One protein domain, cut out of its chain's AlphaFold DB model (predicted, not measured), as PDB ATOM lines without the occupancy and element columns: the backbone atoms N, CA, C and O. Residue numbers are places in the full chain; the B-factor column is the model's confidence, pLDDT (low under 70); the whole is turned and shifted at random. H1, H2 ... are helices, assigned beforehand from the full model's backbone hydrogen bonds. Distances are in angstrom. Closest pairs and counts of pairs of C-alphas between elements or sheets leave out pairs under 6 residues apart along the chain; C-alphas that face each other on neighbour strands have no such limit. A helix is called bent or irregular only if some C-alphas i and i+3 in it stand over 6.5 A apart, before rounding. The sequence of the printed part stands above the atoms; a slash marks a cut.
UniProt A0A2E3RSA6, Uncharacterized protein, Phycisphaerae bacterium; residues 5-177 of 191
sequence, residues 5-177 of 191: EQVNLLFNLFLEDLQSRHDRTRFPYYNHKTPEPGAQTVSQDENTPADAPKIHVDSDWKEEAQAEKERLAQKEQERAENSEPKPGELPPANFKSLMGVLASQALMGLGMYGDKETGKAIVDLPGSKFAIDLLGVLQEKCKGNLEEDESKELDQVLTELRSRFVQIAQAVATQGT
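AT A GLANCE: This is residues 5 to 177 of the 191 residues of an uncharacterized protein of Phycisphaerae bacterium (UniProt A0A2E3RSA6). A small up-and-down bundle of three helices, H3, H4 and H5, lies at one end of the printed part, while H1, a wide bare loop of residues 24 to 59 and most of H2 make one long, open arm that swings far out and folds back without touching the bundle. Residues 5 to 79 of this arm stand free, and with its far loop it makes most of the length. The printed part has 173 residues with five named helices, in the order H1, H2, H3, H4, H5, and no named strand; the class is all helix. The whole is extended, with a radius of gyration of the C-alphas of 30.0 A and spans of 108 by 47 by 31 A.

HOW THE PARTS SIT: H1, residues 5 to 23, and H2, residues 60 to 82, are apart from each other, and each of them stands apart from the other named helices. H3, residues 95 to 109, is apart from both. H4, residues 125 to 141, touches H3 and forms a helical hairpin with it, at a shallow tilt of 22 degrees, opposite ways; their closest C-alphas, those of Ala 106 and Ser 128, are 4.1 A apart. H5, residues 148 to 175, forms a second helical hairpin with H4, at a shallow tilt of 23 degrees, opposite ways, and the closest C-alphas, those of Ile 132 and Leu 158, are 6.8 A apart. H5 also touches H3, with residues 150 to 161 alone, at a shallow tilt of 6 degrees, the same way; the closest C-alphas, those of Ala 106 and Leu 161, are 7.3 A apart. H3, H4 and H5 are a bundle, up and down, each running against the one before it. In H2, H3, H4 and H5 every O i to N i+4 pair is within hydrogen-bond range; in H1 13 of 15 are.

IN THESE COORDINATES: H1 begins at C-alpha 5, (284.281, 192.308, 294.928), and is 28.4 A long; it is neither bent nor irregular, but only just: C-alphas 20 and 23 are 6.3 A apart. H2 is 32.4 A long and begins at C-alpha 60, (310.960, 215.426, 244.862). H3 is 21.5 A and H4 24.1 A long. H5, the longest helix at 41.0 A, ends at C-alpha 175, (280.422, 231.984, 311.027).

THE WHOLE: The two C-alphas farthest apart, those of Asn 47 and Thr 177, are 108.5 A apart. Without the free stretches, residues 5 to 79 and 84 to 90, the body spans 46 by 30 by 15 A. The printed part has no cut. The links from H1 to H2, H2 to H3 and H3 to H4 are long, with 36, 12 and 15 residues; that from H4 to H5 is short, with 6. The mean pLDDT of the printed part is 73.3, and 79 residues are under 70, among them 15 to 62, 77 to 88 and 113 to 121.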
ATOM      1  N   GLU A   5     283.403 193.345 295.487       68.75
ATOM      2  CA  GLU A   5     284.281 192.308 294.928       68.75
ATOM      3  C   GLU A   5     283.862 191.898 293.505       68.75
ATOM      4  O   GLU A   5     284.704 191.767 292.622       68.75
ATOM      5  N   GLN A   6     282.557 191.771 293.242       67.62
ATOM      6  CA  GLN A   6     282.016 191.412 291.923       67.62
ATOM      7  C   GLN A   6     282.230 192.531 290.900       67.62
ATOM      8  O   GLN A   6     282.551 192.261 289.746       67.62
ATOM      9  N   VAL A   7     282.097 193.791 291.324       71.06
ATOM     10  CA  VAL A   7     282.358 194.953 290.462       71.06
ATOM     11  C   VAL A   7     283.847 195.066 290.134       71.06
ATOM     12  O   VAL A   7     284.195 195.298 288.980       71.06
ATOM     13  N   ASN A   8     284.728 194.832 291.110       62.88
ATOM     14  CA  ASN A   8     286.174 194.818 290.882       62.88
ATOM     15  C   ASN A   8     286.607 193.649 289.988       62.88
ATOM     16  O   ASN A   8     287.453 193.830 289.115       62.88
ATOM     17  N   LEU A   9     286.005 192.470 290.158       72.88
ATOM     18  CA  LEU A   9     286.279 191.307 289.316       72.88
ATOM     19  C   LEU A   9     285.811 191.541 287.874       72.88
ATOM     20  O   LEU A   9     286.554 191.249 286.944       72.88
ATOM     21  N   LEU A  10     284.623 192.125 287.682       70.81
ATOM     22  CA  LEU A  10     284.106 192.493 286.359       70.81
ATOM     23  C   LEU A  10     284.932 193.605 285.702       70.81
ATOM     24  O   LEU A  10     285.137 193.572 284.492       70.81
ATOM     25  N   PHE A  11     285.446 194.555 286.485       68.25
ATOM     26  CA  PHE A  11     286.350 195.594 285.996       68.25
ATOM     27  C   PHE A  11     287.710 195.016 285.582       68.25
ATOM     28  O   PHE A  11     288.217 195.363 284.520       68.25
ATOM     29  N   ASN A  12     288.264 194.076 286.353       69.56
ATOM     30  CA  ASN A  12     289.522 193.409 286.008       69.56
ATOM     31  C   ASN A  12     289.369 192.468 284.802       69.56
ATOM     32  O   ASN A  12     290.211 192.502 283.914       69.56
ATOM     33  N   LEU A  13     288.265 191.719 284.704       71.19
ATOM     34  CA  LEU A  13     287.927 190.919 283.516       71.19
ATOM     35  C   LEU A  13     287.753 191.789 282.262       71.19
ATOM     36  O   LEU A  13     288.156 191.395 281.172       71.19
ATOM     37  N   PHE A  14     287.177 192.984 282.408       73.19
ATOM     38  CA  PHE A  14     287.040 193.947 281.315       73.19
ATOM     39  C   PHE A  14     288.386 194.572 280.909       73.19
ATOM     40  O   PHE A  14     288.628 194.801 279.724       73.19
ATOM     41  N   LEU A  15     289.287 194.814 281.866       64.44
ATOM     42  CA  LEU A  15     290.640 195.306 281.589       64.44
ATOM     43  C   LEU A  15     291.543 194.235 280.957       64.44
ATOM     44  O   LEU A  15     292.301 194.561 280.043       64.44
ATOM     45  N   GLU A  16     291.422 192.971 281.365       63.78
ATOM     46  CA  GLU A  16     292.105 191.849 280.707       63.78
ATOM     47  C   GLU A  16     291.586 191.626 279.275       63.78
ATOM     48  O   GLU A  16     292.386 191.402 278.365       63.78
ATOM     49  N   ASP A  17     290.276 191.776 279.027       67.12
ATOM     50  CA  ASP A  17     289.702 191.735 277.671       67.12
ATOM     51  C   ASP A  17     290.199 192.907 276.800       67.12
ATOM     52  O   ASP A  17     290.494 192.727 275.618       67.12
ATOM     53  N   LEU A  18     290.375 194.104 277.375       65.62
ATOM     54  CA  LEU A  18     290.934 195.258 276.660       65.62
ATOM     55  C   LEU A  18     292.417 195.084 276.307       65.62
ATOM     56  O   LEU A  18     292.828 195.473 275.212       65.62
ATOM     57  N   GLN A  19     293.210 194.468 277.184       58.44
ATOM     58  CA  GLN A  19     294.619 194.173 276.905       58.44
ATOM     59  C   GLN A  19     294.781 192.993 275.934       58.44
ATOM     60  O   GLN A  19     295.643 193.037 275.058       58.44
ATOM     61  N   SER A  20     293.901 191.985 275.989       63.50
ATOM     62  CA  SER A  20     293.904 190.857 275.045       63.50
ATOM     63  C   SER A  20     293.456 191.245 273.628       63.50
ATOM     64  O   SER A  20     293.789 190.548 272.667       63.50
ATOM     65  N   ARG A  21     292.723 192.354 273.461       56.03
ATOM     66  CA  ARG A  21     292.324 192.894 272.148       56.03
ATOM     67  C   ARG A  21     293.418 193.692 271.436       56.03
ATOM     68  O   ARG A  21     293.169 194.170 270.331       56.03
ATOM     69  N   HIS A  22     294.616 193.811 272.007       55.34
ATOM     70  CA  HIS A  22     295.759 194.371 271.279       55.34
ATOM     71  C   HIS A  22     296.361 193.400 270.246       55.34
ATOM     72  O   HIS A  22     297.130 193.837 269.397       55.34
ATOM     73  N   ASP A  23     295.945 192.126 270.236       56.53
ATOM     74  CA  ASP A  23     296.343 191.133 269.224       56.53
ATOM     75  C   ASP A  23     295.140 190.570 268.445       56.53
ATOM     76  O   ASP A  23     294.949 189.365 268.261       56.53
ATOM     77  N   ARG A  24     294.247 191.461 268.001       51.59
ATOM     78  CA  ARG A  24     293.245 191.114 266.990       51.59
ATOM     79  C   ARG A  24     293.079 192.263 266.017       51.59
ATOM     80  O   ARG A  24     292.203 193.113 266.139       51.59
ATOM     81  N   THR A  25     293.939 192.249 265.008       56.28
ATOM     82  CA  THR A  25     293.703 192.917 263.730       56.28
ATOM     83  C   THR A  25     292.227 192.822 263.333       56.28
ATOM     84  O   THR A  25     291.673 191.717 263.375       56.28
ATOM     85  N   ARG A  26     291.667 193.952 262.862       48.94
ATOM     86  CA  ARG A  26     290.501 194.104 261.957       48.94
ATOM     87  C   ARG A  26     289.346 194.930 262.540       48.94
ATOM     88  O   ARG A  26     288.315 194.394 262.931       48.94
ATOM     89  N   PHE A  27     289.471 196.256 262.458       40.41
ATOM     90  CA  PHE A  27     288.312 197.138 262.286       40.41
ATOM     91  C   PHE A  27     287.807 197.008 260.835       40.41
ATOM     92  O   PHE A  27     288.571 197.297 259.913       40.41
ATOM     93  N   PRO A  28     286.562 196.563 260.583       54.53
ATOM     94  CA  PRO A  28     286.057 196.335 259.237       54.53
ATOM     95  C   PRO A  28     285.123 197.469 258.801       54.53
ATOM     96  O   PRO A  28     283.959 197.213 258.539       54.53
ATOM     97  N   TYR A  29     285.589 198.717 258.721       43.91
ATOM     98  CA  TYR A  29     284.789 199.802 258.126       43.91
ATOM     99  C   TYR A  29     285.655 200.844 257.410       43.91
ATOM    100  O   TYR A  29     285.635 202.023 257.731       43.91
ATOM    101  N   TYR A  30     286.381 200.405 256.383       42.72
ATOM    102  CA  TYR A  30     286.646 201.245 255.214       42.72
ATOM    103  C   TYR A  30     286.452 200.402 253.955       42.72
ATOM    104  O   TYR A  30     287.301 199.602 253.562       42.72
ATOM    105  N   ASN A  31     285.281 200.584 253.347       42.00
ATOM    106  CA  ASN A  31     284.955 200.122 252.007       42.00
ATOM    107  C   ASN A  31     285.793 200.932 251.007       42.00
ATOM    108  O   ASN A  31     285.347 201.951 250.485       42.00
ATOM    109  N   HIS A  32     287.029 200.502 250.785       44.28
ATOM    110  CA  HIS A  32     287.770 200.846 249.587       44.28
ATOM    111  C   HIS A  32     287.421 199.766 248.561       44.28
ATOM    112  O   HIS A  32     287.745 198.593 248.721       44.28
ATOM    113  N   LYS A  33     286.689 200.151 247.516       49.94
ATOM    114  CA  LYS A  33     286.608 199.326 246.316       49.94
ATOM    115  C   LYS A  33     287.998 199.309 245.691       49.94
ATOM    116  O   LYS A  33     288.373 200.266 245.022       49.94
ATOM    117  N   THR A  34     288.720 198.214 245.862       45.47
ATOM    118  CA  THR A  34     289.799 197.830 244.951       45.47
ATOM    119  C   THR A  34     289.575 196.383 244.523       45.47
ATOM    120  O   THR A  34     289.323 195.537 245.380       45.47
ATOM    121  N   PRO A  35     289.578 196.105 243.209       40.78
ATOM    122  CA  PRO A  35     289.276 194.786 242.674       40.78
ATOM    123  C   PRO A  35     290.424 193.799 242.932       40.78
ATOM    124  O   PRO A  35     291.598 194.137 242.783       40.78
ATOM    125  N   GLU A  36     290.045 192.578 243.307       39.78
ATOM    126  CA  GLU A  36     290.894 191.391 243.454       39.78
ATOM    127  C   GLU A  36     291.679 191.078 242.159       39.78
ATOM    128  O   GLU A  36     291.093 191.125 241.070       39.78
ATOM    129  N   PRO A  37     292.972 190.701 242.234       40.69
ATOM    130  CA  PRO A  37     293.734 190.236 241.084       40.69
ATOM    131  C   PRO A  37     293.588 188.714 240.936       40.69
ATOM    132  O   PRO A  37     294.084 187.942 241.755       40.69
ATOM    133  N   GLY A  38     292.929 188.266 239.866       36.69
ATOM    134  CA  GLY A  38     292.729 186.844 239.588       36.69
ATOM    135  C   GLY A  38     292.521 186.539 238.105       36.69
ATOM    136  O   GLY A  38     291.402 186.573 237.618       36.69
ATOM    137  N   ALA A  39     293.634 186.233 237.434       34.03
ATOM    138  CA  ALA A  39     293.809 185.350 236.274       34.03
ATOM    139  C   ALA A  39     292.788 185.374 235.113       34.03
ATOM    140  O   ALA A  39     291.725 184.763 235.186       34.03
ATOM    141  N   GLN A  40     293.245 185.858 233.951       35.06
ATOM    142  CA  GLN A  40     292.979 185.212 232.660       35.06
ATOM    143  C   GLN A  40     294.132 185.472 231.677       35.06
ATOM    144  O   GLN A  40     294.449 186.602 231.320       35.06
ATOM    145  N   THR A  41     294.777 184.377 231.284       35.78
ATOM    146  CA  THR A  41     295.806 184.242 230.250       35.78
ATOM    147  C   THR A  41     295.154 184.121 228.874       35.78
ATOM    148  O   THR A  41     294.381 183.182 228.716       35.78
ATOM    149  N   VAL A  42     295.525 184.934 227.873       35.12
ATOM    150  CA  VAL A  42     295.606 184.484 226.464       35.12
ATOM    151  C   VAL A  42     296.622 185.331 225.671       35.12
ATOM    152  O   VAL A  42     296.606 186.558 225.728       35.12
ATOM    153  N   SER A  43     297.388 184.611 224.842       37.09
ATOM    154  CA  SER A  43     297.997 184.958 223.538       37.09
ATOM    155  C   SER A  43     299.317 185.739 223.451       37.09
ATOM    156  O   SER A  43     299.412 186.919 223.768       37.09
ATOM    157  N   GLN A  44     300.293 185.005 222.904       33.41
ATOM    158  CA  GLN A  44     301.544 185.400 222.257       33.41
ATOM    159  C   GLN A  44     301.335 186.421 221.126       33.41
ATOM    160  O   GLN A  44     300.363 186.300 220.389       33.41
ATOM    161  N   ASP A  45     302.293 187.333 220.932       32.62
ATOM    162  CA  ASP A  45     303.086 187.380 219.692       32.62
ATOM    163  C   ASP A  45     304.307 188.306 219.842       32.62
ATOM    164  O   ASP A  45     304.344 189.218 220.669       32.62
ATOM    165  N   GLU A  46     305.343 187.982 219.077       35.62
ATOM    166  CA  GLU A  46     306.715 188.474 219.170       35.62
ATOM    167  C   GLU A  46     306.942 189.904 218.649       35.62
ATOM    168  O   GLU A  46     306.359 190.284 217.639       35.62
ATOM    169  N   ASN A  47     307.876 190.655 219.260       32.16
ATOM    170  CA  ASN A  47     309.026 191.288 218.579       32.16
ATOM    171  C   ASN A  47     309.929 192.056 219.574       32.16
ATOM    172  O   ASN A  47     309.456 192.691 220.511       32.16
ATOM    173  N   THR A  48     311.238 192.043 219.342       34.53
ATOM    174  CA  THR A  48     312.290 192.868 219.991       34.53
ATOM    175  C   THR A  48     312.999 193.635 218.851       34.53
ATOM    176  O   THR A  48     312.937 193.110 217.738       34.53
ATOM    177  N   PRO A  49     313.726 194.775 219.006       50.78
ATOM    178  CA  PRO A  49     314.120 195.552 220.199       50.78
ATOM    179  C   PRO A  49     313.949 197.096 220.089       50.78
ATOM    180  O   PRO A  49     313.662 197.644 219.033       50.78
ATOM    181  N   ALA A  50     314.326 197.762 221.193       42.88
ATOM    182  CA  ALA A  50     314.991 199.075 221.278       42.88
ATOM    183  C   ALA A  50     314.164 200.353 221.041       42.88
ATOM    184  O   ALA A  50     313.969 200.790 219.916       42.88
ATOM    185  N   ASP A  51     313.798 201.005 222.151       51.19
ATOM    186  CA  ASP A  51     314.276 202.339 222.573       51.19
ATOM    187  C   ASP A  51     313.202 203.001 223.457       51.19
ATOM    188  O   ASP A  51     312.079 203.239 223.018       51.19
ATOM    189  N   ALA A  52     313.516 203.252 224.730       43.03
ATOM    190  CA  ALA A  52     312.638 203.994 225.632       43.03
ATOM    191  C   ALA A  52     313.481 204.823 226.622       43.03
ATOM    192  O   ALA A  52     314.320 204.257 227.334       43.03
ATOM    193  N   PRO A  53     313.282 206.154 226.692       53.16
ATOM    194  CA  PRO A  53     314.055 207.029 227.564       53.16
ATOM    195  C   PRO A  53     313.696 206.796 229.040       53.16
ATOM    196  O   PRO A  53     312.528 206.692 229.411       53.16
ATOM    197  N   LYS A  54     314.725 206.730 229.895       55.69
ATOM    198  CA  LYS A  54     314.603 206.610 231.355       55.69
ATOM    199  C   LYS A  54     313.816 207.788 231.935       55.69
ATOM    200  O   LYS A  54     314.301 208.916 231.943       55.69
ATOM    201  N   ILE A  55     312.630 207.508 232.471       58.47
ATOM    202  CA  ILE A  55     311.854 208.436 233.297       58.47
ATOM    203  C   ILE A  55     312.424 208.370 234.720       58.47
ATOM    204  O   ILE A  55     312.326 207.344 235.390       58.47
ATOM    205  N   HIS A  56     313.061 209.456 235.154       52.38
ATOM    206  CA  HIS A  56     313.520 209.675 236.523       52.38
ATOM    207  C   HIS A  56     312.427 210.427 237.291       52.38
ATOM    208  O   HIS A  56     312.325 211.643 237.169       52.38
ATOM    209  N   VAL A  57     311.604 209.722 238.063       58.66
ATOM    210  CA  VAL A  57     310.679 210.332 239.030       58.66
ATOM    211  C   VAL A  57     310.660 209.428 240.255       58.66
ATOM    212  O   VAL A  57     310.307 208.267 240.107       58.66
ATOM    213  N   ASP A  58     311.126 209.928 241.406       54.12
ATOM    214  CA  ASP A  58     310.681 209.549 242.766       54.12
ATOM    215  C   ASP A  58     311.702 210.004 243.825       54.12
ATOM    216  O   ASP A  58     312.390 209.204 244.458       54.12
ATOM    217  N   SER A  59     311.830 211.316 244.029       54.06
ATOM    218  CA  SER A  59     312.466 211.887 245.231       54.06
ATOM    219  C   SER A  59     311.802 213.219 245.600       54.06
ATOM    220  O   SER A  59     311.333 213.348 246.725       54.06
ATOM    221  N   ASP A  60     311.577 214.105 244.621       56.69
ATOM    222  CA  ASP A  60     310.960 215.426 244.862       56.69
ATOM    223  C   ASP A  60     309.521 215.363 245.412       56.69
ATOM    224  O   ASP A  60     309.173 216.098 246.331       56.69
ATOM    225  N   TRP A  61     308.670 214.442 244.937       64.25
ATOM    226  CA  TRP A  61     307.261 214.425 245.372       64.25
ATOM    227  C   TRP A  61     307.052 213.899 246.804       64.25
ATOM    228  O   TRP A  61     306.048 214.220 247.441       64.25
ATOM    229  N   LYS A  62     307.976 213.077 247.322       67.75
ATOM    230  CA  LYS A  62     307.904 212.551 248.698       67.75
ATOM    231  C   LYS A  62     308.316 213.606 249.715       67.75
ATOM    232  O   LYS A  62     307.703 213.683 250.778       67.75
ATOM    233  N   GLU A  63     309.312 214.419 249.376       70.50
ATOM    234  CA  GLU A  63     309.746 215.537 250.215       70.50
ATOM    235  C   GLU A  63     308.682 216.636 250.262       70.50
ATOM    236  O   GLU A  63     308.345 217.101 251.349       70.50
ATOM    237  N   GLU A  64     308.052 216.970 249.133       70.31
ATOM    238  CA  GLU A  64     306.947 217.940 249.105       70.31
ATOM    239  C   GLU A  64     305.719 217.460 249.893       70.31
ATOM    240  O   GLU A  64     305.118 218.233 250.643       70.31
ATOM    241  N   ALA A  65     305.364 216.175 249.788       77.62
ATOM    242  CA  ALA A  65     304.249 215.609 250.546       77.62
ATOM    243  C   ALA A  65     304.505 215.613 252.064       77.62
ATOM    244  O   ALA A  65     303.575 215.819 252.848       77.62
ATOM    245  N   GLN A  66     305.751 215.389 252.492       73.88
ATOM    246  CA  GLN A  66     306.116 215.393 253.906       73.88
ATOM    247  C   GLN A  66     306.221 216.815 254.465       73.88
ATOM    248  O   GLN A  66     305.662 217.084 255.530       73.88
ATOM    249  N   ALA A  67     306.826 217.738 253.715       78.12
ATOM    250  CA  ALA A  67     306.912 219.147 254.088       78.12
ATOM    251  C   ALA A  67     305.524 219.800 254.183       78.12
ATOM    252  O   ALA A  67     305.258 220.553 255.119       78.12
ATOM    253  N   GLU A  68     304.598 219.476 253.274       69.25
ATOM    254  CA  GLU A  68     303.231 220.002 253.342       69.25
ATOM    255  C   GLU A  68     302.462 219.428 254.542       69.25
ATOM    256  O   GLU A  68     301.712 220.147 255.204       69.25
ATOM    257  N   LYS A  69     302.694 218.153 254.883       79.62
ATOM    258  CA  LYS A  69     302.088 217.507 256.053       79.62
ATOM    259  C   LYS A  69     302.618 218.078 257.373       79.62
ATOM    260  O   LYS A  69     301.825 218.315 258.282       79.62
ATOM    261  N   GLU A  70     303.921 218.332 257.471       80.69
ATOM    262  CA  GLU A  70     304.542 218.979 258.638       80.69
ATOM    263  C   GLU A  70     304.094 220.436 258.780       80.69
ATOM    264  O   GLU A  70     303.740 220.864 259.877       80.69
ATOM    265  N   ARG A  71     303.996 221.174 257.669       80.75
ATOM    266  CA  ARG A  71     303.491 222.554 257.658       80.75
ATOM    267  C   ARG A  71     302.032 222.637 258.103       80.75
ATOM    268  O   ARG A  71     301.662 223.551 258.837       80.75
ATOM    269  N   LEU A  72     301.196 221.693 257.671       69.19
ATOM    270  CA  LEU A  72     299.806 221.595 258.118       69.19
ATOM    271  C   LEU A  72     299.721 221.237 259.606       69.19
ATOM    272  O   LEU A  72     298.948 221.868 260.318       69.19
ATOM    273  N   ALA A  73     300.547 220.303 260.089       79.12
ATOM    274  CA  ALA A  73     300.590 219.930 261.502       79.12
ATOM    275  C   ALA A  73     301.030 221.096 262.405       79.12
ATOM    276  O   ALA A  73     300.368 221.369 263.404       79.12
ATOM    277  N   GLN A  74     302.074 221.836 262.016       74.25
ATOM    278  CA  GLN A  74     302.522 223.033 262.737       74.25
ATOM    279  C   GLN A  74     301.445 224.119 262.757       74.25
ATOM    280  O   GLN A  74     301.180 224.705 263.800       74.25
ATOM    281  N   LYS A  75     300.760 224.343 261.631       74.62
ATOM    282  CA  LYS A  75     299.677 225.331 261.547       74.62
ATOM    283  C   LYS A  75     298.444 224.934 262.369       74.62
ATOM    284  O   LYS A  75     297.749 225.808 262.885       74.62
ATOM    285  N   GLU A  76     298.154 223.639 262.487       71.12
ATOM    286  CA  GLU A  76     297.092 223.105 263.350       71.12
ATOM    287  C   GLU A  76     297.459 223.271 264.835       71.12
ATOM    288  O   GLU A  76     296.617 223.706 265.620       71.12
ATOM    289  N   GLN A  77     298.720 223.008 265.203       68.88
ATOM    290  CA  GLN A  77     299.251 223.229 266.553       68.88
ATOM    291  C   GLN A  77     299.242 224.709 266.941       68.88
ATOM    292  O   GLN A  77     298.664 225.053 267.967       68.88
ATOM    293  N   GLU A  78     299.764 225.601 266.097       66.50
ATOM    294  CA  GLU A  78     299.735 227.049 266.345       66.50
ATOM    295  C   GLU A  78     298.302 227.579 266.445       66.50
ATOM    296  O   GLU A  78     298.007 228.457 267.256       66.50
ATOM    297  N   ARG A  79     297.372 227.035 265.649       67.06
ATOM    298  CA  ARG A  79     295.956 227.383 265.766       67.06
ATOM    299  C   ARG A  79     295.374 226.878 267.082       67.06
ATOM    300  O   ARG A  79     294.618 227.615 267.699       67.06
ATOM    301  N   ALA A  80     295.699 225.669 267.526       65.31
ATOM    302  CA  ALA A  80     295.221 225.145 268.803       65.31
ATOM    303  C   ALA A  80     295.799 225.912 270.007       65.31
ATOM    304  O   ALA A  80     295.077 226.141 270.974       65.31
ATOM    305  N   GLU A  81     297.058 226.351 269.927       61.41
ATOM    306  CA  GLU A  81     297.742 227.110 270.982       61.41
ATOM    307  C   GLU A  81     297.336 228.593 271.023       61.41
ATOM    308  O   GLU A  81     297.276 229.173 272.105       61.41
ATOM    309  N   ASN A  82     297.019 229.203 269.873       57.59
ATOM    310  CA  ASN A  82     296.753 230.644 269.750       57.59
ATOM    311  C   ASN A  82     295.279 230.993 269.445       57.59
ATOM    312  O   ASN A  82     294.957 232.132 269.100       57.59
ATOM    313  N   SER A  83     294.362 230.024 269.529       58.78
ATOM    314  CA  SER A  83     292.926 230.310 269.434       58.78
ATOM    315  C   SER A  83     292.433 230.928 270.739       58.78
ATOM    316  O   SER A  83     292.164 230.214 271.703       58.78
ATOM    317  N   GLU A  84     292.233 232.246 270.759       55.28
ATOM    318  CA  GLU A  84     291.346 232.850 271.753       55.28
ATOM    319  C   GLU A  84     289.932 232.258 271.577       55.28
ATOM    320  O   GLU A  84     289.402 232.245 270.456       55.28
ATOM    321  N   PRO A  85     289.301 231.732 272.644       56.31
ATOM    322  CA  PRO A  85     287.985 231.121 272.531       56.31
ATOM    323  C   PRO A  85     286.963 232.181 272.109       56.31
ATOM    324  O   PRO A  85     286.762 233.184 272.798       56.31
ATOM    325  N   LYS A  86     286.288 231.965 270.971       62.19
ATOM    326  CA  LYS A  86     285.150 232.810 270.591       62.19
ATOM    327  C   LYS A  86     284.042 232.653 271.636       62.19
ATOM    328  O   LYS A  86     283.847 231.543 272.134       62.19
ATOM    329  N   PRO A  87     283.268 233.709 271.945       53.94
ATOM    330  CA  PRO A  87     282.135 233.594 272.856       53.94
ATOM    331  C   PRO A  87     281.184 232.472 272.406       53.94
ATOM    332  O   PRO A  87     280.545 232.580 271.362       53.94
ATOM    333  N   GLY A  88     281.120 231.385 273.182       67.19
ATOM    334  CA  GLY A  88     280.270 230.220 272.913       67.19
ATOM    335  C   GLY A  88     280.961 228.997 272.296       67.19
ATOM    336  O   GLY A  88     280.319 227.953 272.203       67.19
ATOM    337  N   GLU A  89     282.240 229.069 271.916       73.81
ATOM    338  CA  GLU A  89     283.015 227.879 271.538       73.81
ATOM    339  C   GLU A  89     283.656 227.259 272.793       73.81
ATOM    340  O   GLU A  89     284.368 227.926 273.545       73.81
ATOM    341  N   LEU A  90     283.368 225.976 273.045       71.44
ATOM    342  CA  LEU A  90     284.009 225.220 274.121       71.44
ATOM    343  C   LEU A  90     285.495 225.009 273.787       71.44
ATOM    344  O   LEU A  90     285.820 224.795 272.615       71.44
ATOM    345  N   PRO A  91     286.393 225.034 274.789       72.00
ATOM    346  CA  PRO A  91     287.801 224.748 274.559       72.00
ATOM    347  C   PRO A  91     287.978 223.340 273.961       72.00
ATOM    348  O   PRO A  91     287.137 222.465 274.201       72.00
ATOM    349  N   PRO A  92     289.071 223.088 273.215       82.06
ATOM    350  CA  PRO A  92     289.393 221.754 272.727       82.06
ATOM    351  C   PRO A  92     289.344 220.732 273.868       82.06
ATOM    352  O   PRO A  92     289.910 220.961 274.940       82.06
ATOM    353  N   ALA A  93     288.659 219.610 273.650       87.94
ATOM    354  CA  ALA A  93     288.566 218.548 274.645       87.94
ATOM    355  C   ALA A  93     289.924 217.839 274.772       87.94
ATOM    356  O   ALA A  93     290.347 217.125 273.865       87.94
ATOM    357  N   ASN A  94     290.609 218.060 275.889       90.69
ATOM    358  CA  ASN A  94     291.895 217.469 276.241       90.69
ATOM    359  C   ASN A  94     291.995 217.323 277.772       90.69
ATOM    360  O   ASN A  94     291.075 217.693 278.507       90.69
ATOM    361  N   PHE A  95     293.091 216.741 278.265       93.25
ATOM    362  CA  PHE A  95     293.259 216.490 279.698       93.25
ATOM    363  C   PHE A  95     293.241 217.787 280.520       93.25
ATOM    364  O   PHE A  95     292.531 217.874 281.524       93.25
ATOM    365  N   LYS A  96     293.933 218.834 280.052       91.88
ATOM    366  CA  LYS A  96     293.953 220.145 280.717       91.88
ATOM    367  C   LYS A  96     292.577 220.798 280.780       91.88
ATOM    368  O   LYS A  96     292.210 221.327 281.825       91.88
ATOM    369  N   SER A  97     291.783 220.737 279.711       92.19
ATOM    370  CA  SER A  97     290.430 221.297 279.724       92.19
ATOM    371  C   SER A  97     289.484 220.503 280.627       92.19
ATOM    372  O   SER A  97     288.677 221.120 281.324       92.19
ATOM    373  N   LEU A  98     289.636 219.176 280.735       94.00
ATOM    374  CA  LEU A  98     288.924 218.378 281.744       94.00
ATOM    375  C   LEU A  98     289.297 218.803 283.174       94.00
ATOM    376  O   LEU A  98     288.405 219.049 283.990       94.00
ATOM    377  N   MET A  99     290.596 218.933 283.474       94.88
ATOM    378  CA  MET A  99     291.061 219.425 284.776       94.88
ATOM    379  C   MET A  99     290.508 220.822 285.076       94.88
ATOM    380  O   MET A  99     290.004 221.061 286.172       94.88
ATOM    381  N   GLY A 100     290.545 221.724 284.092       93.62
ATOM    382  CA  GLY A 100     290.051 223.094 284.214       93.62
ATOM    383  C   GLY A 100     288.557 223.172 284.527       93.62
ATOM    384  O   GLY A 100     288.150 223.980 285.366       93.62
ATOM    385  N   VAL A 101     287.733 222.306 283.924       94.56
ATOM    386  CA  VAL A 101     286.293 222.220 284.229       94.56
ATOM    387  C   VAL A 101     286.065 221.799 285.684       94.56
ATOM    388  O   VAL A 101     285.296 222.449 286.395       94.56
ATOM    389  N   LEU A 102     286.764 220.763 286.156       96.31
ATOM    390  CA  LEU A 102     286.642 220.290 287.540       96.31
ATOM    391  C   LEU A 102     287.169 221.313 288.552       96.31
ATOM    392  O   LEU A 102     286.527 221.562 289.572       96.31
ATOM    393  N   ALA A 103     288.298 221.958 288.253       95.19
ATOM    394  CA  ALA A 103     288.854 223.020 289.084       95.19
ATOM    395  C   ALA A 103     287.896 224.216 289.181       95.19
ATOM    396  O   ALA A 103     287.657 224.734 290.271       95.19
ATOM    397  N   SER A 104     287.279 224.609 288.063       93.25
ATOM    398  CA  SER A 104     286.275 225.678 288.034       93.25
ATOM    399  C   SER A 104     285.052 225.328 288.882       93.25
ATOM    400  O   SER A 104     284.575 226.166 289.646       93.25
ATOM    401  N   GLN A 105     284.570 224.082 288.808       93.38
ATOM    402  CA  GLN A 105     283.475 223.603 289.653       93.38
ATOM    403  C   GLN A 105     283.852 223.630 291.141       93.38
ATOM    404  O   GLN A 105     283.057 224.088 291.965       93.38
ATOM    405  N   ALA A 106     285.073 223.207 291.485       95.38
ATOM    406  CA  ALA A 106     285.573 223.268 292.853       95.38
ATOM    407  C   ALA A 106     285.605 224.710 293.376       95.38
ATOM    408  O   ALA A 106     285.073 224.975 294.454       95.38
ATOM    409  N   LEU A 107     286.167 225.645 292.604       92.56
ATOM    410  CA  LEU A 107     286.255 227.068 292.957       92.56
ATOM    411  C   LEU A 107     284.880 227.731 293.077       92.56
ATOM    412  O   LEU A 107     284.650 228.519 293.991       92.56
ATOM    413  N   MET A 108     283.949 227.392 292.189       90.25
ATOM    414  CA  MET A 108     282.571 227.873 292.261       90.25
ATOM    415  C   MET A 108     281.880 227.405 293.542       90.25
ATOM    416  O   MET A 108     281.299 228.230 294.240       90.25
ATOM    417  N   GLY A 109     282.030 226.130 293.916       89.25
ATOM    418  CA  GLY A 109     281.524 225.622 295.195       89.25
ATOM    419  C   GLY A 109     282.192 226.268 296.417       89.25
ATOM    420  O   GLY A 109     281.580 226.380 297.471       89.25
ATOM    421  N   LEU A 110     283.419 226.780 296.285       90.94
ATOM    422  CA  LEU A 110     284.079 227.568 297.334       90.94
ATOM    423  C   LEU A 110     283.565 229.015 297.437       90.94
ATOM    424  O   LEU A 110     284.093 229.791 298.231       90.94
ATOM    425  N   GLY A 111     282.558 229.402 296.651       85.94
ATOM    426  CA  GLY A 111     282.000 230.753 296.672       85.94
ATOM    427  C   GLY A 111     282.899 231.798 296.008       85.94
ATOM    428  O   GLY A 111     282.731 232.993 296.245       85.94
ATOM    429  N   MET A 112     283.848 231.373 295.165       73.38
ATOM    430  CA  MET A 112     284.761 232.288 294.466       73.38
ATOM    431  C   MET A 112     284.055 233.109 293.374       73.38
ATOM    432  O   MET A 112     284.552 234.152 292.954       73.38
ATOM    433  N   TYR A 113     282.863 232.670 292.961       67.06
ATOM    434  CA  TYR A 113     281.950 233.401 292.092       67.06
ATOM    435  C   TYR A 113     280.673 233.701 292.884       67.06
ATOM    436  O   TYR A 113     279.810 232.841 293.043       67.06
ATOM    437  N   GLY A 114     280.596 234.903 293.456       59.91
ATOM    438  CA  GLY A 114     279.436 235.348 294.227       59.91
ATOM    439  C   GLY A 114     278.208 235.609 293.353       59.91
ATOM    440  O   GLY A 114     278.325 235.942 292.170       59.91
ATOM    441  N   ASP A 115     277.029 235.487 293.956       57.22
ATOM    442  CA  ASP A 115     275.769 235.883 293.335       57.22
ATOM    443  C   ASP A 115     275.743 237.412 293.149       57.22
ATOM    444  O   ASP A 115     275.901 238.182 294.102       57.22
ATOM    445  N   LYS A 116     275.573 237.851 291.895       57.84
ATOM    446  CA  LYS A 116     275.573 239.271 291.514       57.84
ATOM    447  C   LYS A 116     274.378 240.043 292.078       57.84
ATOM    448  O   LYS A 116     274.470 241.265 292.161       57.84
ATOM    449  N   GLU A 117     273.290 239.369 292.452       58.41
ATOM    450  CA  GLU A 117     272.090 240.018 292.995       58.41
ATOM    451  C   GLU A 117     272.132 240.159 294.518       58.41
ATOM    452  O   GLU A 117     271.734 241.193 295.052       58.41
ATOM    453  N   THR A 118     272.631 239.149 295.232       61.91
ATOM    454  CA  THR A 118     272.635 239.155 296.706       61.91
ATOM    455  C   THR A 118     273.961 239.613 297.312       61.91
ATOM    456  O   THR A 118     274.009 239.932 298.502       61.91
ATOM    457  N   GLY A 119     275.044 239.640 296.526       60.19
ATOM    458  CA  GLY A 119     276.394 239.977 296.992       60.19
ATOM    459  C   GLY A 119     276.987 238.952 297.966       60.19
ATOM    460  O   GLY A 119     278.066 239.182 298.512       60.19
ATOM    461  N   LYS A 120     276.296 237.829 298.202       61.84
ATOM    462  CA  LYS A 120     276.744 236.756 299.089       61.84
ATOM    463  C   LYS A 120     277.390 235.651 298.260       61.84
ATOM    464  O   LYS A 120     276.835 235.180 297.269       61.84
ATOM    465  N   ALA A 121     278.582 235.233 298.672       68.38
ATOM    466  CA  ALA A 121     279.217 234.037 298.142       68.38
ATOM    467  C   ALA A 121     278.378 232.815 298.547       68.38
ATOM    468  O   ALA A 121     278.267 232.511 299.735       68.38
ATOM    469  N   ILE A 122     277.763 232.134 297.577       76.19
ATOM    470  CA  ILE A 122     277.089 230.858 297.833       76.19
ATOM    471  C   ILE A 122     278.184 229.799 297.932       76.19
ATOM    472  O   ILE A 122     278.833 229.480 296.938       76.19
ATOM    473  N   VAL A 123     278.413 229.291 299.141       87.19
ATOM    474  CA  VAL A 123     279.395 228.233 299.388       87.19
ATOM    475  C   VAL A 123     278.682 226.880 299.388       87.19
ATOM    476  O   VAL A 123     277.873 226.590 300.266       87.19
ATOM    477  N   ASP A 124     279.021 226.039 298.418       91.19
ATOM    478  CA  ASP A 124     278.662 224.624 298.331       91.19
ATOM    479  C   ASP A 124     279.908 223.768 298.615       91.19
ATOM    480  O   ASP A 124     280.621 223.315 297.711       91.19
ATOM    481  N   LEU A 125     280.196 223.567 299.906       93.38
ATOM    482  CA  LEU A 125     281.307 222.713 300.337       93.38
ATOM    483  C   LEU A 125     281.159 221.262 299.836       93.38
ATOM    484  O   LEU A 125     282.156 220.724 299.352       93.38
ATOM    485  N   PRO A 126     279.978 220.607 299.905       95.06
ATOM    486  CA  PRO A 126     279.803 219.267 299.340       95.06
ATOM    487  C   PRO A 126     280.154 219.179 297.851       95.06
ATOM    488  O   PRO A 126     280.925 218.294 297.465       95.06
ATOM    489  N   GLY A 127     279.644 220.098 297.027       93.81
ATOM    490  CA  GLY A 127     279.931 220.131 295.592       93.81
ATOM    491  C   GLY A 127     281.402 220.414 295.294       93.81
ATOM    492  O   GLY A 127     282.006 219.741 294.456       93.81
ATOM    493  N   SER A 128     282.014 221.340 296.039       95.81
ATOM    494  CA  SER A 128     283.446 221.625 295.913       95.81
ATOM    495  C   SER A 128     284.307 220.407 296.254       95.81
ATOM    496  O   SER A 128     285.189 220.025 295.481       95.81
ATOM    497  N   LYS A 129     284.008 219.740 297.375       97.25
ATOM    498  CA  LYS A 129     284.715 218.529 297.802       97.25
ATOM    499  C   LYS A 129     284.614 217.431 296.747       97.25
ATOM    500  O   LYS A 129     285.622 216.812 296.427       97.25
ATOM    501  N   PHE A 130     283.423 217.209 296.193       97.94
ATOM    502  CA  PHE A 130     283.216 216.196 295.162       97.94
ATOM    503  C   PHE A 130     284.091 216.442 293.922       97.94
ATOM    504  O   PHE A 130     284.723 215.512 293.424       97.94
ATOM    505  N   ALA A 131     284.189 217.692 293.457       97.31
ATOM    506  CA  ALA A 131     285.049 218.044 292.328       97.31
ATOM    507  C   ALA A 131     286.548 217.827 292.631       97.31
ATOM    508  O   ALA A 131     287.275 217.286 291.795       97.31
ATOM    509  N   ILE A 132     287.006 218.179 293.840       98.06
ATOM    510  CA  ILE A 132     288.388 217.930 294.298       98.06
ATOM    511  C   ILE A 132     288.680 216.429 294.392       98.06
ATOM    512  O   ILE A 132     289.747 215.974 293.976       98.06
ATOM    513  N   ASP A 133     287.740 215.649 294.924       98.06
ATOM    514  CA  ASP A 133     287.873 214.196 295.022       98.06
ATOM    515  C   ASP A 133     287.965 213.564 293.626       98.06
ATOM    516  O   ASP A 133     288.784 212.672 293.410       98.06
ATOM    517  N   LEU A 134     287.194 214.058 292.651       98.12
ATOM    518  CA  LEU A 134     287.245 213.573 291.271       98.12
ATOM    519  C   LEU A 134     288.590 213.875 290.590       98.12
ATOM    520  O   LEU A 134     289.122 213.009 289.897       98.12
ATOM    521  N   LEU A 135     289.187 215.045 290.840       97.56
ATOM    522  CA  LEU A 135     290.572 215.329 290.431       97.56
ATOM    523  C   LEU A 135     291.565 214.347 291.078       97.56
ATOM    524  O   LEU A 135     292.504 213.900 290.423       97.56
ATOM    525  N   GLY A 136     291.338 213.957 292.337       97.38
ATOM    526  CA  GLY A 136     292.126 212.918 293.008       97.38
ATOM    527  C   GLY A 136     291.981 211.544 292.345       97.38
ATOM    528  O   GLY A 136     292.969 210.849 292.131       97.38
ATOM    529  N   VAL A 137     290.764 211.176 291.938       97.62
ATOM    530  CA  VAL A 137     290.524 209.940 291.177       97.62
ATOM    531  C   VAL A 137     291.248 209.973 289.830       97.62
ATOM    532  O   VAL A 137     291.828 208.961 289.441       97.62
ATOM    533  N   LEU A 138     291.260 211.114 289.129       95.56
ATOM    534  CA  LEU A 138     292.033 211.268 287.891       95.56
ATOM    535  C   LEU A 138     293.530 211.065 288.139       95.56
ATOM    536  O   LEU A 138     294.161 210.306 287.412       95.56
ATOM    537  N   GLN A 139     294.081 211.662 289.197       95.62
ATOM    538  CA  GLN A 139     295.486 211.482 289.577       95.62
ATOM    539  C   GLN A 139     295.835 210.000 289.783       95.62
ATOM    540  O   GLN A 139     296.849 209.517 289.280       95.62
ATOM    541  N   GLU A 140     294.981 209.255 290.489       95.69
ATOM    542  CA  GLU A 140     295.197 207.831 290.749       95.69
ATOM    543  C   GLU A 140     295.034 206.966 289.494       95.69
ATOM    544  O   GLU A 140     295.847 206.075 289.246       95.69
ATOM    545  N   LYS A 141     293.981 207.206 288.701       94.56
ATOM    546  CA  LYS A 141     293.629 206.371 287.542       94.56
ATOM    547  C   LYS A 141     294.461 206.666 286.300       94.56
ATOM    548  O   LYS A 141     294.615 205.776 285.469       94.56
ATOM    549  N   CYS A 142     295.008 207.871 286.183       93.50
ATOM    550  CA  CYS A 142     295.867 208.267 285.072       93.50
ATOM    551  C   CYS A 142     297.362 208.126 285.398       93.50
ATOM    552  O   CYS A 142     298.196 208.385 284.535       93.50
ATOM    553  N   LYS A 143     297.732 207.686 286.608       90.50
ATOM    554  CA  LYS A 143     299.135 207.500 286.995       90.50
ATOM    555  C   LYS A 143     299.872 206.580 286.011       90.50
ATOM    556  O   LYS A 143     299.453 205.452 285.776       90.50
ATOM    557  N   GLY A 144     300.991 207.065 285.474       91.38
ATOM    558  CA  GLY A 144     301.789 206.362 284.458       91.38
ATOM    559  C   GLY A 144     301.350 206.607 283.011       91.38
ATOM    560  O   GLY A 144     302.092 206.243 282.106       91.38
ATOM    561  N   ASN A 145     300.202 207.259 282.800       93.75
ATOM    562  CA  ASN A 145     299.711 207.692 281.488       93.75
ATOM    563  C   ASN A 145     299.806 209.216 281.288       93.75
ATOM    564  O   ASN A 145     299.460 209.690 280.214       93.75
ATOM    565  N   LEU A 146     300.213 209.966 282.320       93.31
ATOM    566  CA  LEU A 146     300.370 211.421 282.270       93.31
ATOM    567  C   LEU A 146     301.777 211.805 281.821       93.31
ATOM    568  O   LEU A 146     302.760 211.194 282.256       93.31
ATOM    569  N   GLU A 147     301.862 212.865 281.025       94.44
ATOM    570  CA  GLU A 147     303.123 213.557 280.775       94.44
ATOM    571  C   GLU A 147     303.629 214.244 282.058       94.44
ATOM    572  O   GLU A 147     302.878 214.491 283.008       94.44
ATOM    573  N   GLU A 148     304.927 214.562 282.116       94.12
ATOM    574  CA  GLU A 148     305.536 215.162 283.313       94.12
ATOM    575  C   GLU A 148     304.874 216.497 283.686       94.12
ATOM    576  O   GLU A 148     304.612 216.759 284.864       94.12
ATOM    577  N   ASP A 149     304.557 217.314 282.682       93.31
ATOM    578  CA  ASP A 149     303.901 218.603 282.875       93.31
ATOM    579  C   ASP A 149     302.447 218.438 283.332       93.31
ATOM    580  O   ASP A 149     302.018 219.132 284.251       93.31
ATOM    581  N   GLU A 150     301.709 217.472 282.777       94.81
ATOM    582  CA  GLU A 150     300.332 217.171 283.192       94.81
ATOM    583  C   GLU A 150     300.268 216.693 284.644       94.81
ATOM    584  O   GLU A 150     299.405 217.129 285.408       94.81
ATOM    585  N   SER A 151     301.199 215.822 285.047       95.81
ATOM    586  CA  SER A 151     301.278 215.339 286.426       95.81
ATOM    587  C   SER A 151     301.585 216.477 287.397       95.81
ATOM    588  O   SER A 151     300.931 216.589 288.433       95.81
ATOM    589  N   LYS A 152     302.561 217.336 287.073       96.56
ATOM    590  CA  LYS A 152     302.915 218.490 287.912       96.56
ATOM    591  C   LYS A 152     301.761 219.478 288.030       96.56
ATOM    592  O   LYS A 152     301.496 219.974 289.123       96.56
ATOM    593  N   GLU A 153     301.085 219.767 286.924       95.94
ATOM    594  CA  GLU A 153     299.953 220.691 286.892       95.94
ATOM    595  C   GLU A 153     298.783 220.158 287.732       95.94
ATOM    596  O   GLU A 153     298.247 220.880 288.575       95.94
ATOM    597  N   LEU A 154     298.451 218.868 287.601       96.44
ATOM    598  CA  LEU A 154     297.421 218.227 288.421       96.44
ATOM    599  C   LEU A 154     297.755 218.272 289.920       96.44
ATOM    600  O   LEU A 154     296.886 218.592 290.738       96.44
ATOM    601  N   ASP A 155     299.007 217.989 290.288       97.50
ATOM    602  CA  ASP A 155     299.477 218.036 291.677       97.50
ATOM    603  C   ASP A 155     299.355 219.446 292.274       97.50
ATOM    604  O   ASP A 155     298.917 219.612 293.422       97.50
ATOM    605  N   GLN A 156     299.711 220.469 291.494       97.25
ATOM    606  CA  GLN A 156     299.592 221.873 291.889       97.25
ATOM    607  C   GLN A 156     298.130 222.267 292.104       97.25
ATOM    608  O   GLN A 156     297.787 222.772 293.179       97.25
ATOM    609  N   VAL A 157     297.257 221.964 291.137       96.62
ATOM    610  CA  VAL A 157     295.818 222.261 291.214       96.62
ATOM    611  C   VAL A 157     295.186 221.582 292.431       96.62
ATOM    612  O   VAL A 157     294.478 222.226 293.207       96.62
ATOM    613  N   LEU A 158     295.471 220.297 292.660       97.81
ATOM    614  CA  LEU A 158     294.961 219.567 293.823       97.81
ATOM    615  C   LEU A 158     295.431 220.172 295.146       97.81
ATOM    616  O   LEU A 158     294.641 220.293 296.084       97.81
ATOM    617  N   THR A 159     296.708 220.541 295.238       98.12
ATOM    618  CA  THR A 159     297.282 221.136 296.452       98.12
ATOM    619  C   THR A 159     296.617 222.470 296.774       98.12
ATOM    620  O   THR A 159     296.196 222.704 297.912       98.12
ATOM    621  N   GLU A 160     296.464 223.324 295.764       96.81
ATOM    622  CA  GLU A 160     295.837 224.631 295.913       96.81
ATOM    623  C   GLU A 160     294.364 224.509 296.325       96.81
ATOM    624  O   GLU A 160     293.946 225.110 297.321       96.81
ATOM    625  N   LEU A 161     293.581 223.696 295.611       97.38
ATOM    626  CA  LEU A 161     292.154 223.533 295.886       97.38
ATOM    627  C   LEU A 161     291.897 222.942 297.275       97.38
ATOM    628  O   LEU A 161     291.021 223.430 297.988       97.38
ATOM    629  N   ARG A 162     292.680 221.941 297.699       97.75
ATOM    630  CA  ARG A 162     292.566 221.350 299.045       97.75
ATOM    631  C   ARG A 162     292.874 222.372 300.137       97.75
ATOM    632  O   ARG A 162     292.140 222.445 301.120       97.75
ATOM    633  N   SER A 163     293.918 223.183 299.956       96.81
ATOM    634  CA  SER A 163     294.259 224.253 300.901       96.81
ATOM    635  C   SER A 163     293.125 225.275 301.024       96.81
ATOM    636  O   SER A 163     292.669 225.571 302.132       96.81
ATOM    637  N   ARG A 164     292.602 225.757 299.890       95.12
ATOM    638  CA  ARG A 164     291.471 226.699 299.855       95.12
ATOM    639  C   ARG A 164     290.214 226.103 300.492       95.12
ATOM    640  O   ARG A 164     289.552 226.778 301.277       95.12
ATOM    641  N   PHE A 165     289.914 224.839 300.203       96.44
ATOM    642  CA  PHE A 165     288.777 224.129 300.783       96.44
ATOM    643  C   PHE A 165     288.843 224.104 302.309       96.44
ATOM    644  O   PHE A 165     287.864 224.454 302.962       96.44
ATOM    645  N   VAL A 166     289.994 223.749 302.891       96.06
ATOM    646  CA  VAL A 166     290.159 223.713 304.353       96.06
ATOM    647  C   VAL A 166     289.973 225.102 304.966       96.06
ATOM    648  O   VAL A 166     289.253 225.231 305.953       96.06
ATOM    649  N   GLN A 167     290.569 226.137 304.369       92.94
ATOM    650  CA  GLN A 167     290.443 227.517 304.855       92.94
ATOM    651  C   GLN A 167     288.980 227.982 304.879       92.94
ATOM    652  O   GLN A 167     288.508 228.527 305.877       92.94
ATOM    653  N   ILE A 168     288.240 227.725 303.799       92.31
ATOM    654  CA  ILE A 168     286.844 228.158 303.673       92.31
ATOM    655  C   ILE A 168     285.928 227.304 304.546       92.31
ATOM    656  O   ILE A 168     285.052 227.848 305.214       92.31
ATOM    657  N   ALA A 169     286.158 225.992 304.626       91.69
ATOM    658  CA  ALA A 169     285.408 225.116 305.521       91.69
ATOM    659  C   ALA A 169     285.535 225.554 306.991       91.69
ATOM    660  O   ALA A 169     284.542 225.562 307.718       91.69
ATOM    661  N   GLN A 170     286.729 225.979 307.421       92.31
ATOM    662  CA  GLN A 170     286.951 226.527 308.763       92.31
ATOM    663  C   GLN A 170     286.254 227.880 308.969       92.31
ATOM    664  O   GLN A 170     285.634 228.102 310.013       92.31
ATOM    665  N   ALA A 171     286.312 228.772 307.976       88.06
ATOM    666  CA  ALA A 171     285.639 230.070 308.036       88.06
ATOM    667  C   ALA A 171     284.112 229.920 308.148       88.06
ATOM    668  O   ALA A 171     283.497 230.540 309.015       88.06
ATOM    669  N   VAL A 172     283.509 229.041 307.337       86.00
ATOM    670  CA  VAL A 172     282.067 228.742 307.379       86.00
ATOM    671  C   VAL A 172     281.670 228.124 308.722       86.00
ATOM    672  O   VAL A 172     280.660 228.521 309.299       86.00
ATOM    673  N   ALA A 173     282.478 227.206 309.264       84.56
ATOM    674  CA  ALA A 173     282.221 226.603 310.574       84.56
ATOM    675  C   ALA A 173     282.236 227.628 311.723       84.56
ATOM    676  O   ALA A 173     281.485 227.470 312.679       84.56
ATOM    677  N   THR A 174     283.055 228.680 311.619       82.25
ATOM    678  CA  THR A 174     283.141 229.749 312.630       82.25
ATOM    679  C   THR A 174     281.995 230.764 312.497       82.25
ATOM    680  O   THR A 174     281.488 231.257 313.499       82.25
ATOM    681  N   GLN A 175     281.541 231.059 311.274       69.75
ATOM    682  CA  GLN A 175     280.422 231.984 311.027       69.75
ATOM    683  C   GLN A 175     279.045 231.362 311.317       69.75
ATOM    684  O   GLN A 175     278.138 232.058 311.763       69.75
ATOM    685  N   GLY A 176     278.881 230.046 311.128       61.19
ATOM    686  CA  GLY A 176     277.636 229.333 311.452       61.19
ATOM    687  C   GLY A 176     277.317 229.248 312.952       61.19
ATOM    688  O   GLY A 176     276.193 228.915 313.317       61.19
ATOM    689  N   THR A 177     278.279 229.554 313.828       55.97
ATOM    690  CA  THR A 177     278.088 229.540 315.287       55.97
ATOM    691  C   THR A 177     277.610 230.868 315.884       55.97
ATOM    692  O   THR A 177     277.187 230.870 317.037       55.97
TER     693      THR A 177